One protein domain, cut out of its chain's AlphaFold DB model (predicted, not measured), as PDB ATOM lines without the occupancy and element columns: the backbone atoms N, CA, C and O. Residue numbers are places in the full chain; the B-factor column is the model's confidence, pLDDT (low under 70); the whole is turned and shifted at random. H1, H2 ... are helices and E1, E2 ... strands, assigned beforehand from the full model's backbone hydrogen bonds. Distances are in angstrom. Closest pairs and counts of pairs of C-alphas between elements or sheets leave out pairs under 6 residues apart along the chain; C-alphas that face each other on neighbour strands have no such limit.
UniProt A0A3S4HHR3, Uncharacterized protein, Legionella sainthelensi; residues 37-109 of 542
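Overview. This is residues 37 to 109 of the 542 residues of an uncharacterized protein of Legionella sainthelensi (UniProt A0A3S4HHR3). A strongly twisted sheet of five short strands is covered on one face, at its E1 and E5 end, by one long helix, H2, which crosses the strands. Short helix H3 packs on the first turn of H2, and the four-residue H1 grazes the sheet well away from both. The printed part has 73 residues, with elements in the order E1 H1 E2 E3 E4 H2 E5 H3; the sheet, E4 E3 E2 E1 E5, is mixed, and the class is mixed, helices and strands. The whole is compact, with a radius of gyration of the C-alphas of 11.4 A and spans of 28 by 24 by 21 A.

Arrangement. E1, residues 37 to 40, is an inner strand, parallel to E2, residues 55 to 59, at 13 degrees, with N 39 and O 56 2.8 A apart. H1, residues 48 to 51, stands between them in the chain, a strand-helix-strand unit, two parallel neighbour strands with a helix between, whose crossover is right-handed. H1 only grazes the sheet. E2, E3, residues 62 to 66, and E4, residues 72 to 74, form a meander, each strand the antiparallel neighbour of the one before, in two hairpins. N 64 and O 57 are 2.8 A apart, and N 73 and O 65 2.9 A. H2, residues 80 to 92, is on one face of the sheet, making two layers, a helix over a sheet, at a height over the sheet of 9.1 A. It lies over E1 and only just over E5, residues 97 to 100, on which 3 of its C-alphas fall; on the local plane it runs across the strands, at 76 degrees to E1. The closest C-alphas of H2 and E5, those of Ile 90 and Leu 98, are 5.9 A apart. E5 is an edge strand antiparallel to E1, with N 38 and O 98 2.8 A apart. H3, residues 102 to 108, only grazes the sheet and touches residues 80 to 83 of H2, opposite ways at a steep tilt of 65 degrees; their closest C-alphas, Gln 82 and Leu 108, are 5.8 A apart. H1 is apart from H2 and H3. In H2 and H3 every O i to N i+4 pair is within hydrogen-bond range; H1 is too short for one, and its 1 O i to N i+3 pair is not within range.

Along the chain. E1 starts at C-alpha 37 (-109.747, 240.366, -25.249) and is 9.9 A long; H1 measures 5.8 A, E2 13.0 A, E3 12.9 A and E4 6.7 A. H2 begins at C-alpha 80 (-106.140, 231.550, -11.343) and is 18.1 A long. E5 measures 9.5 A, and H3, 9.6 A, ends at C-alpha 108 (-110.129, 237.744, -13.313).

Size, cuts and confidence. The two C-alphas farthest apart, those of Asp 69 and Gln 92, are 32.2 A apart. The printed part has no cut and no long link. Its mean pLDDT is 87.5, and no printed residue is under 70.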
ATOM      1  N   TYR A  37    -110.203 241.672 -24.794       89.81
ATOM      2  CA  TYR A  37    -109.747 240.366 -25.249       89.81
ATOM      3  C   TYR A  37    -108.708 239.780 -24.290       89.81
ATOM      4  O   TYR A  37    -107.850 240.496 -23.786       89.81
ATOM      5  N   LEU A  38    -108.769 238.468 -24.060       92.25
ATOM      6  CA  LEU A  38    -107.675 237.676 -23.509       92.25
ATOM      7  C   LEU A  38    -107.072 236.839 -24.631       92.25
ATOM      8  O   LEU A  38    -107.755 236.004 -25.221       92.25
ATOM      9  N   HIS A  39    -105.788 237.038 -24.885       93.88
ATOM     10  CA  HIS A  39    -105.002 236.262 -25.833       93.88
ATOM     11  C   HIS A  39    -104.180 235.213 -25.089       93.88
ATOM     12  O   HIS A  39    -103.587 235.512 -24.052       93.88
ATOM     13  N   SER A  40    -104.122 233.994 -25.623       92.81
ATOM     14  CA  SER A  40    -103.216 232.957 -25.130       92.81
ATOM     15  C   SER A  40    -102.080 232.778 -26.126       92.81
ATOM     16  O   SER A  40    -102.312 232.439 -27.284       92.81
ATOM     17  N   MET A  41    -100.855 233.054 -25.684       91.75
ATOM     18  CA  MET A  41     -99.673 233.065 -26.543       91.75
ATOM     19  C   MET A  41     -98.494 232.368 -25.869       91.75
ATOM     20  O   MET A  41     -98.439 232.226 -24.648       91.75
ATOM     21  N   GLN A  42     -97.525 231.938 -26.675       89.56
ATOM     22  CA  GLN A  42     -96.296 231.338 -26.154       89.56
ATOM     23  C   GLN A  42     -95.385 232.390 -25.508       89.56
ATOM     24  O   GLN A  42     -94.825 232.149 -24.438       89.56
ATOM     25  N   GLU A  43     -95.292 233.570 -26.116       92.31
ATOM     26  CA  GLU A  43     -94.452 234.688 -25.687       92.31
ATOM     27  C   GLU A  43     -95.166 236.031 -25.885       92.31
ATOM     28  O   GLU A  43     -96.215 236.096 -26.528       92.31
ATOM     29  N   LEU A  44     -94.638 237.090 -25.267       90.12
ATOM     30  CA  LEU A  44     -95.158 238.445 -25.438       90.12
ATOM     31  C   LEU A  44     -94.676 238.987 -26.799       90.12
ATOM     32  O   LEU A  44     -93.467 239.016 -27.015       90.12
ATOM     33  N   PRO A  45     -95.570 239.403 -27.714       88.75
ATOM     34  CA  PRO A  45     -95.174 239.796 -29.065       88.75
ATOM     35  C   PRO A  45     -94.482 241.163 -29.084       88.75
ATOM     36  O   PRO A  45     -94.982 242.101 -28.477       88.75
ATOM     37  N   ASP A  46     -93.400 241.326 -29.850       84.75
ATOM     38  CA  ASP A  46     -92.584 242.558 -29.862       84.75
ATOM     39  C   ASP A  46     -93.365 243.847 -30.202       84.75
ATOM     40  O   ASP A  46     -93.050 244.920 -29.691       84.75
ATOM     41  N   ASN A  47     -94.424 243.747 -31.015       83.94
ATOM     42  CA  ASN A  47     -95.293 244.869 -31.407       83.94
ATOM     43  C   ASN A  47     -96.653 244.847 -30.685       83.94
ATOM     44  O   ASN A  47     -97.681 245.208 -31.266       83.94
ATOM     45  N   TYR A  48     -96.685 244.425 -29.412       85.00
ATOM     46  CA  TYR A  48     -97.936 244.305 -28.648       85.00
ATOM     47  C   TYR A  48     -98.764 245.606 -28.619       85.00
ATOM     48  O   TYR A  48     -99.994 245.567 -28.594       85.00
ATOM     49  N   GLY A  49     -98.090 246.760 -28.648       81.38
ATOM     50  CA  GLY A  49     -98.691 248.076 -28.452       81.38
ATOM     51  C   GLY A  49     -99.604 248.563 -29.580       81.38
ATOM     52  O   GLY A  49    -100.401 249.457 -29.338       81.38
ATOM     53  N   ASP A  50     -99.535 248.004 -30.789       80.81
ATOM     54  CA  ASP A  50    -100.404 248.436 -31.898       80.81
ATOM     55  C   ASP A  50    -101.609 247.513 -32.095       80.81
ATOM     56  O   ASP A  50    -102.720 247.980 -32.344       80.81
ATOM     57  N   GLU A  51    -101.406 246.203 -31.961       83.50
ATOM     58  CA  GLU A  51    -102.436 245.205 -32.262       83.50
ATOM     59  C   GLU A  51    -103.275 244.820 -31.032       83.50
ATOM     60  O   GLU A  51    -104.478 244.589 -31.157       83.50
ATOM     61  N   TYR A  52    -102.671 244.810 -29.841       87.25
ATOM     62  CA  TYR A  52    -103.274 244.258 -28.620       87.25
ATOM     63  C   TYR A  52    -103.600 245.324 -27.577       87.25
ATOM     64  O   TYR A  52    -103.807 244.997 -26.412       87.25
ATOM     65  N   THR A  53    -103.649 246.599 -27.974       85.94
ATOM     66  CA  THR A  53    -104.071 247.690 -27.080       85.94
ATOM     67  C   THR A  53    -105.422 247.364 -26.436       85.94
ATOM     68  O   THR A  53    -106.325 246.868 -27.112       85.94
ATOM     69  N   ASP A  54    -105.570 247.678 -25.144       82.31
ATOM     70  CA  ASP A  54    -106.791 247.435 -24.363       82.31
ATOM     71  C   ASP A  54    -107.153 245.937 -24.292       82.31
ATOM     72  O   ASP A  54    -108.309 245.542 -24.443       82.31
ATOM     73  N   SER A  55    -106.140 245.075 -24.129       88.06
ATOM     74  CA  SER A  55    -106.292 243.613 -24.064       88.06
ATOM     75  C   SER A  55    -105.334 242.966 -23.059       88.06
ATOM     76  O   SER A  55    -104.294 243.521 -22.700       88.06
ATOM     77  N   PHE A  56    -105.686 241.762 -22.611       91.00
ATOM     78  CA  PHE A  56    -104.815 240.891 -21.833       91.00
ATOM     79  C   PHE A  56    -104.068 239.904 -22.726       91.00
ATOM     80  O   PHE A  56    -104.642 239.317 -23.643       91.00
ATOM     81  N   ILE A  57    -102.813 239.637 -22.384       93.25
ATOM     82  CA  ILE A  57    -102.006 238.573 -22.978       93.25
ATOM     83  C   ILE A  57    -101.546 237.647 -21.857       93.25
ATOM     84  O   ILE A  57    -100.886 238.078 -20.914       93.25
ATOM     85  N   TYR A  58    -101.900 236.369 -21.958       94.00
ATOM     86  CA  TYR A  58    -101.358 235.317 -21.110       94.00
ATOM     87  C   TYR A  58    -100.263 234.563 -21.863       94.00
ATOM     88  O   TYR A  58    -100.541 233.880 -22.852       94.00
ATOM     89  N   CYS A  59     -99.026 234.682 -21.387       92.62
ATOM     90  CA  CYS A  59     -97.865 233.983 -21.926       92.62
ATOM     91  C   CYS A  59     -96.854 233.689 -20.814       92.62
ATOM     92  O   CYS A  59     -96.820 234.377 -19.797       92.62
ATOM     93  N   GLN A  60     -96.042 232.640 -20.975       90.38
ATOM     94  CA  GLN A  60     -94.980 232.279 -20.017       90.38
ATOM     95  C   GLN A  60     -95.438 232.236 -18.539       90.38
ATOM     96  O   GLN A  60     -94.711 232.636 -17.632       90.38
ATOM     97  N   ASN A  61     -96.658 231.744 -18.287       88.75
ATOM     98  CA  ASN A  61     -97.310 231.700 -16.968       88.75
ATOM     99  C   ASN A  61     -97.563 233.065 -16.302       88.75
ATOM    100  O   ASN A  61     -97.835 233.122 -15.100       88.75
ATOM    101  N   LYS A  62     -97.521 234.151 -17.073       91.94
ATOM    102  CA  LYS A  62     -97.769 235.522 -16.635       91.94
ATOM    103  C   LYS A  62     -98.938 236.128 -17.397       91.94
ATOM    104  O   LYS A  62     -99.217 235.757 -18.534       91.94
ATOM    105  N   LEU A  63     -99.628 237.058 -16.746       91.31
ATOM    106  CA  LEU A  63    -100.718 237.826 -17.331       91.31
ATOM    107  C   LEU A  63    -100.254 239.271 -17.498       91.31
ATOM    108  O   LEU A  63     -99.859 239.909 -16.526       91.31
ATOM    109  N   TYR A  64    -100.322 239.777 -18.720       90.69
ATOM    110  CA  TYR A  64    -100.000 241.155 -19.063       90.69
ATOM    111  C   TYR A  64    -101.268 241.878 -19.498       90.69
ATOM    112  O   TYR A  64    -102.091 241.292 -20.196       90.69
ATOM    113  N   TYR A  65    -101.419 243.138 -19.111       88.56
ATOM    114  CA  TYR A  65    -102.410 244.053 -19.670       88.56
ATOM    115  C   TYR A  65    -101.698 245.082 -20.541       88.56
ATOM    116  O   TYR A  65    -100.716 245.682 -20.104       88.56
ATOM    117  N   ILE A  66    -102.175 245.274 -21.768       88.25
ATOM    118  CA  ILE A  66    -101.653 246.291 -22.679       88.25
ATOM    119  C   ILE A  66    -102.552 247.521 -22.571       88.25
ATOM    120  O   ILE A  66    -103.695 247.508 -23.030       88.25
ATOM    121  N   GLY A  67    -102.047 248.577 -21.937       78.62
ATOM    122  CA  GLY A  67    -102.790 249.819 -21.745       78.62
ATOM    123  C   GLY A  67    -103.014 250.600 -23.043       78.62
ATOM    124  O   GLY A  67    -102.410 250.327 -24.081       78.62
ATOM    125  N   THR A  68    -103.877 251.617 -22.983       77.62
ATOM    126  CA  THR A  68    -104.111 252.573 -24.086       77.62
ATOM    127  C   THR A  68    -102.894 253.448 -24.396       77.62
ATOM    128  O   THR A  68    -102.758 253.961 -25.503       77.62
ATOM    129  N   ASP A  69    -101.977 253.564 -23.437       81.75
ATOM    130  CA  ASP A  69    -100.634 254.127 -23.584       81.75
ATOM    131  C   ASP A  69     -99.666 253.198 -24.336       81.75
ATOM    132  O   ASP A  69     -98.499 253.547 -24.519       81.75
ATOM    133  N   LYS A  70    -100.151 252.039 -24.803       85.50
ATOM    134  CA  LYS A  70     -99.397 251.003 -25.517       85.50
ATOM    135  C   LYS A  70     -98.306 250.346 -24.672       85.50
ATOM    136  O   LYS A  70     -97.387 249.737 -25.221       85.50
ATOM    137  N   VAL A  71     -98.394 250.447 -23.345       84.25
ATOM    138  CA  VAL A  71     -97.429 249.851 -22.415       84.25
ATOM    139  C   VAL A  71     -97.970 248.529 -21.878       84.25
ATOM    140  O   VAL A  71     -99.132 248.429 -21.488       84.25
ATOM    141  N   ALA A  72     -97.113 247.505 -21.845       86.12
ATOM    142  CA  ALA A  72     -97.421 246.236 -21.198       86.12
ATOM    143  C   ALA A  72     -97.145 246.327 -19.691       86.12
ATOM    144  O   ALA A  72     -96.022 246.616 -19.276       86.12
ATOM    145  N   ALA A  73     -98.154 246.032 -18.875       86.06
ATOM    146  CA  ALA A  73     -98.044 245.940 -17.425       86.06
ATOM    147  C   ALA A  73     -98.327 244.503 -16.964       86.06
ATOM    148  O   ALA A  73     -99.363 243.928 -17.299       86.06
ATOM    149  N   GLU A  74     -97.411 243.909 -16.196       88.88
ATOM    150  CA  GLU A  74     -97.636 242.596 -15.579       88.88
ATOM    151  C   GLU A  74     -98.678 242.720 -14.457       88.88
ATOM    152  O   GLU A  74     -98.550 243.545 -13.551       88.88
ATOM    153  N   VAL A  75     -99.710 241.880 -14.510       87.75
ATOM    154  CA  VAL A  75    -100.775 241.813 -13.508       87.75
ATOM    155  C   VAL A  75    -100.317 240.890 -12.383       87.75
ATOM    156  O   VAL A  75    -100.310 239.666 -12.518       87.75
ATOM    157  N   SER A  76     -99.934 241.485 -11.256       81.88
ATOM    158  CA  SER A  76     -99.336 240.784 -10.111       81.88
ATOM    159  C   SER A  76    -100.316 239.884  -9.345       81.88
ATOM    160  O   SER A  76     -99.897 238.908  -8.722       81.88
ATOM    161  N   SER A  77    -101.616 240.192  -9.385       83.19
ATOM    162  CA  SER A  77    -102.661 239.464  -8.662       83.19
ATOM    163  C   SER A  77    -103.891 239.252  -9.541       83.19
ATOM    164  O   SER A  77    -104.580 240.199  -9.918       83.19
ATOM    165  N   PHE A  78    -104.179 237.989  -9.861       88.25
ATOM    166  CA  PHE A  78    -105.352 237.585 -10.634       88.25
ATOM    167  C   PHE A  78    -105.904 236.236 -10.151       88.25
ATOM    168  O   PHE A  78    -105.217 235.421  -9.529       88.25
ATOM    169  N   ASN A  79    -107.174 235.985 -10.449       90.62
ATOM    170  CA  ASN A  79    -107.871 234.758 -10.099       90.62
ATOM    171  C   ASN A  79    -107.484 233.615 -11.052       90.62
ATOM    172  O   ASN A  79    -107.975 233.532 -12.178       90.62
ATOM    173  N   LYS A  80    -106.631 232.704 -10.573       90.06
ATOM    174  CA  LYS A  80    -106.140 231.550 -11.343       90.06
ATOM    175  C   LYS A  80    -107.247 230.609 -11.821       90.06
ATOM    176  O   LYS A  80    -107.216 230.193 -12.969       90.06
ATOM    177  N   SER A  81    -108.247 230.323 -10.985       89.94
ATOM    178  CA  SER A  81    -109.360 229.441 -11.367       89.94
ATOM    179  C   SER A  81    -110.201 230.051 -12.491       89.94
ATOM    180  O   SER A  81    -110.580 229.357 -13.435       89.94
ATOM    181  N   GLN A  82    -110.442 231.366 -12.435       90.00
ATOM    182  CA  GLN A  82    -111.121 232.075 -13.517       90.00
ATOM    183  C   GLN A  82    -110.288 232.054 -14.803       90.00
ATOM    184  O   GLN A  82    -110.851 231.822 -15.868       90.00
ATOM    185  N   LEU A  83    -108.970 232.263 -14.712       91.75
ATOM    186  CA  LEU A  83    -108.067 232.191 -15.859       91.75
ATOM    187  C   LEU A  83    -108.059 230.794 -16.498       91.75
ATOM    188  O   LEU A  83    -108.203 230.690 -17.709       91.75
ATOM    189  N   GLU A  84    -107.934 229.731 -15.702       92.00
ATOM    190  CA  GLU A  84    -107.950 228.344 -16.185       92.00
ATOM    191  C   GLU A  84    -109.252 228.016 -16.921       92.00
ATOM    192  O   GLU A  84    -109.218 227.439 -18.006       92.00
ATOM    193  N   SER A  85    -110.398 228.434 -16.374       91.56
ATOM    194  CA  SER A  85    -111.694 228.287 -17.044       91.56
ATOM    195  C   SER A  85    -111.699 228.975 -18.409       91.56
ATOM    196  O   SER A  85    -112.093 228.371 -19.402       91.56
ATOM    197  N   THR A  86    -111.220 230.218 -18.472       90.94
ATOM    198  CA  THR A  86    -111.174 231.005 -19.707       90.94
ATOM    199  C   THR A  86    -110.215 230.408 -20.746       90.94
ATOM    200  O   THR A  86    -110.543 230.345 -21.928       90.94
ATOM    201  N   LEU A  87    -109.038 229.935 -20.328       91.50
ATOM    202  CA  LEU A  87    -108.071 229.282 -21.217       91.50
ATOM    203  C   LEU A  87    -108.612 227.952 -21.761       91.50
ATOM    204  O   LEU A  87    -108.400 227.628 -22.927       91.50
ATOM    205  N   ASN A  88    -109.347 227.193 -20.944       90.50
ATOM    206  CA  ASN A  88    -110.032 225.989 -21.405       90.50
ATOM    207  C   ASN A  88    -111.079 226.309 -22.480       90.50
ATOM    208  O   ASN A  88    -111.172 225.568 -23.455       90.50
ATOM    209  N   GLU A  89    -111.824 227.409 -22.344       88.88
ATOM    210  CA  GLU A  89    -112.767 227.868 -23.373       88.88
ATOM    211  C   GLU A  89    -112.059 228.263 -24.679       88.88
ATOM    212  O   GLU A  89    -112.480 227.818 -25.744       88.88
ATOM    213  N   ILE A  90    -110.954 229.018 -24.604       89.06
ATOM    214  CA  ILE A  90    -110.096 229.363 -25.758       89.06
ATOM    215  C   ILE A  90    -109.666 228.090 -26.505       89.06
ATOM    216  O   ILE A  90    -109.854 227.964 -27.716       89.06
ATOM    217  N   ASN A  91    -109.167 227.098 -25.762       86.94
ATOM    218  CA  ASN A  91    -108.737 225.817 -26.323       86.94
ATOM    219  C   ASN A  91    -109.898 225.028 -26.948       86.94
ATOM    220  O   ASN A  91    -109.742 224.457 -28.025       86.94
ATOM    221  N   GLN A  92    -111.064 224.996 -26.296       86.81
ATOM    222  CA  GLN A  92    -112.258 224.316 -26.813       86.81
ATOM    223  C   GLN A  92    -112.787 224.957 -28.099       86.81
ATOM    224  O   GLN A  92    -113.252 224.245 -28.987       86.81
ATOM    225  N   GLN A  93    -112.709 226.285 -28.210       84.25
ATOM    226  CA  GLN A  93    -113.125 227.026 -29.402       84.25
ATOM    227  C   GLN A  93    -112.068 227.013 -30.514       84.25
ATOM    228  O   GLN A  93    -112.340 227.508 -31.607       84.25
ATOM    229  N   ALA A  94    -110.877 226.457 -30.249       82.69
ATOM    230  CA  ALA A  94    -109.702 226.561 -31.111       82.69
ATOM    231  C   ALA A  94    -109.416 228.015 -31.546       82.69
ATOM    232  O   ALA A  94    -108.937 228.264 -32.653       82.69
ATOM    233  N   SER A  95    -109.736 228.982 -30.680       76.44
ATOM    234  CA  SER A  95    -109.486 230.399 -30.913       76.44
ATOM    235  C   SER A  95    -108.145 230.787 -30.286       76.44
ATOM    236  O   SER A  95    -107.741 230.234 -29.273       76.44
ATOM    237  N   GLY A  96    -107.409 231.735 -30.878       83.62
ATOM    238  CA  GLY A  96    -106.198 232.296 -30.246       83.62
ATOM    239  C   GLY A  96    -106.509 233.299 -29.126       83.62
ATOM    240  O   GLY A  96    -105.613 233.784 -28.432       83.62
ATOM    241  N   SER A  97    -107.785 233.647 -28.966       89.75
ATOM    242  CA  SER A  97    -108.260 234.647 -28.021       89.75
ATOM    243  C   SER A  97    -109.730 234.444 -27.667       89.75
ATOM    244  O   SER A  97    -110.480 233.784 -28.390       89.75
ATOM    245  N   LEU A  98    -110.152 235.040 -26.554       90.50
ATOM    246  CA  LEU A  98    -111.551 235.109 -26.144       90.50
ATOM    247  C   LEU A  98    -111.871 236.510 -25.635       90.50
ATOM    248  O   LEU A  98    -111.091 237.102 -24.890       90.50
ATOM    249  N   TYR A  99    -113.034 237.034 -26.012       88.38
ATOM    250  CA  TYR A  99    -113.519 238.290 -25.461       88.38
ATOM    251  C   TYR A  99    -114.085 238.083 -24.052       88.38
ATOM    252  O   TYR A  99    -114.988 237.270 -23.848       88.38
ATOM    253  N   LEU A 100    -113.574 238.833 -23.078       86.38
ATOM    254  CA  LEU A 100    -114.048 238.823 -21.700       86.38
ATOM    255  C   LEU A 100    -114.927 240.037 -21.458       86.38
ATOM    256  O   LEU A 100    -114.486 241.167 -21.629       86.38
ATOM    257  N   THR A 101    -116.150 239.826 -20.979       85.25
ATOM    258  CA  THR A 101    -116.998 240.931 -20.510       85.25
ATOM    259  C   THR A 101    -116.394 241.606 -19.276       85.25
ATOM    260  O   THR A 101    -115.669 240.973 -18.508       85.25
ATOM    261  N   GLY A 102    -116.754 242.860 -18.994       81.69
ATOM    262  CA  GLY A 102    -116.265 243.604 -17.826       81.69
ATOM    263  C   GLY A 102    -116.470 242.866 -16.493       81.69
ATOM    264  O   GLY A 102    -115.605 242.885 -15.622       81.69
ATOM    265  N   ARG A 103    -117.571 242.122 -16.326       83.75
ATOM    266  CA  ARG A 103    -117.797 241.228 -15.173       83.75
ATOM    267  C   ARG A 103    -116.782 240.084 -15.102       83.75
ATOM    268  O   ARG A 103    -116.352 239.749 -14.004       83.75
ATOM    269  N   GLN A 104    -116.420 239.472 -16.230       86.69
ATOM    270  CA  GLN A 104    -115.382 238.434 -16.277       86.69
ATOM    271  C   GLN A 104    -113.998 239.032 -16.008       86.69
ATOM    272  O   GLN A 104    -113.241 238.445 -15.242       86.69
ATOM    273  N   VAL A 105    -113.716 240.231 -16.525       86.38
ATOM    274  CA  VAL A 105    -112.497 240.989 -16.204       86.38
ATOM    275  C   VAL A 105    -112.419 241.288 -14.707       86.38
ATOM    276  O   VAL A 105    -111.411 240.982 -14.084       86.38
ATOM    277  N   ASN A 106    -113.497 241.772 -14.084       83.44
ATOM    278  CA  ASN A 106    -113.542 242.024 -12.638       83.44
ATOM    279  C   ASN A 106    -113.383 240.741 -11.801       83.44
ATOM    280  O   ASN A 106    -112.905 240.798 -10.674       83.44
ATOM    281  N   LYS A 107    -113.789 239.574 -12.315       88.12
ATOM    282  CA  LYS A 107    -113.531 238.287 -11.643       88.12
ATOM    283  C   LYS A 107    -112.088 237.827 -11.816       88.12
ATOM    284  O   LYS A 107    -111.543 237.218 -10.898       88.12
ATOM    285  N   LEU A 108    -111.508 238.082 -12.988       87.38
ATOM    286  CA  LEU A 108    -110.129 237.744 -13.313       87.38
ATOM    287  C   LEU A 108    -109.156 238.629 -12.527       87.38
ATOM    288  O   LEU A 108    -108.229 238.104 -11.925       87.38
ATOM    289  N   VAL A 109    -109.399 239.939 -12.466       86.56
ATOM    290  CA  VAL A 109    -108.541 240.938 -11.808       86.56
ATOM    291  C   VAL A 109    -109.391 241.842 -10.888       86.56
ATOM    292  O   VAL A 109    -109.716 242.975 -11.248       86.56
TER     293      VAL A 109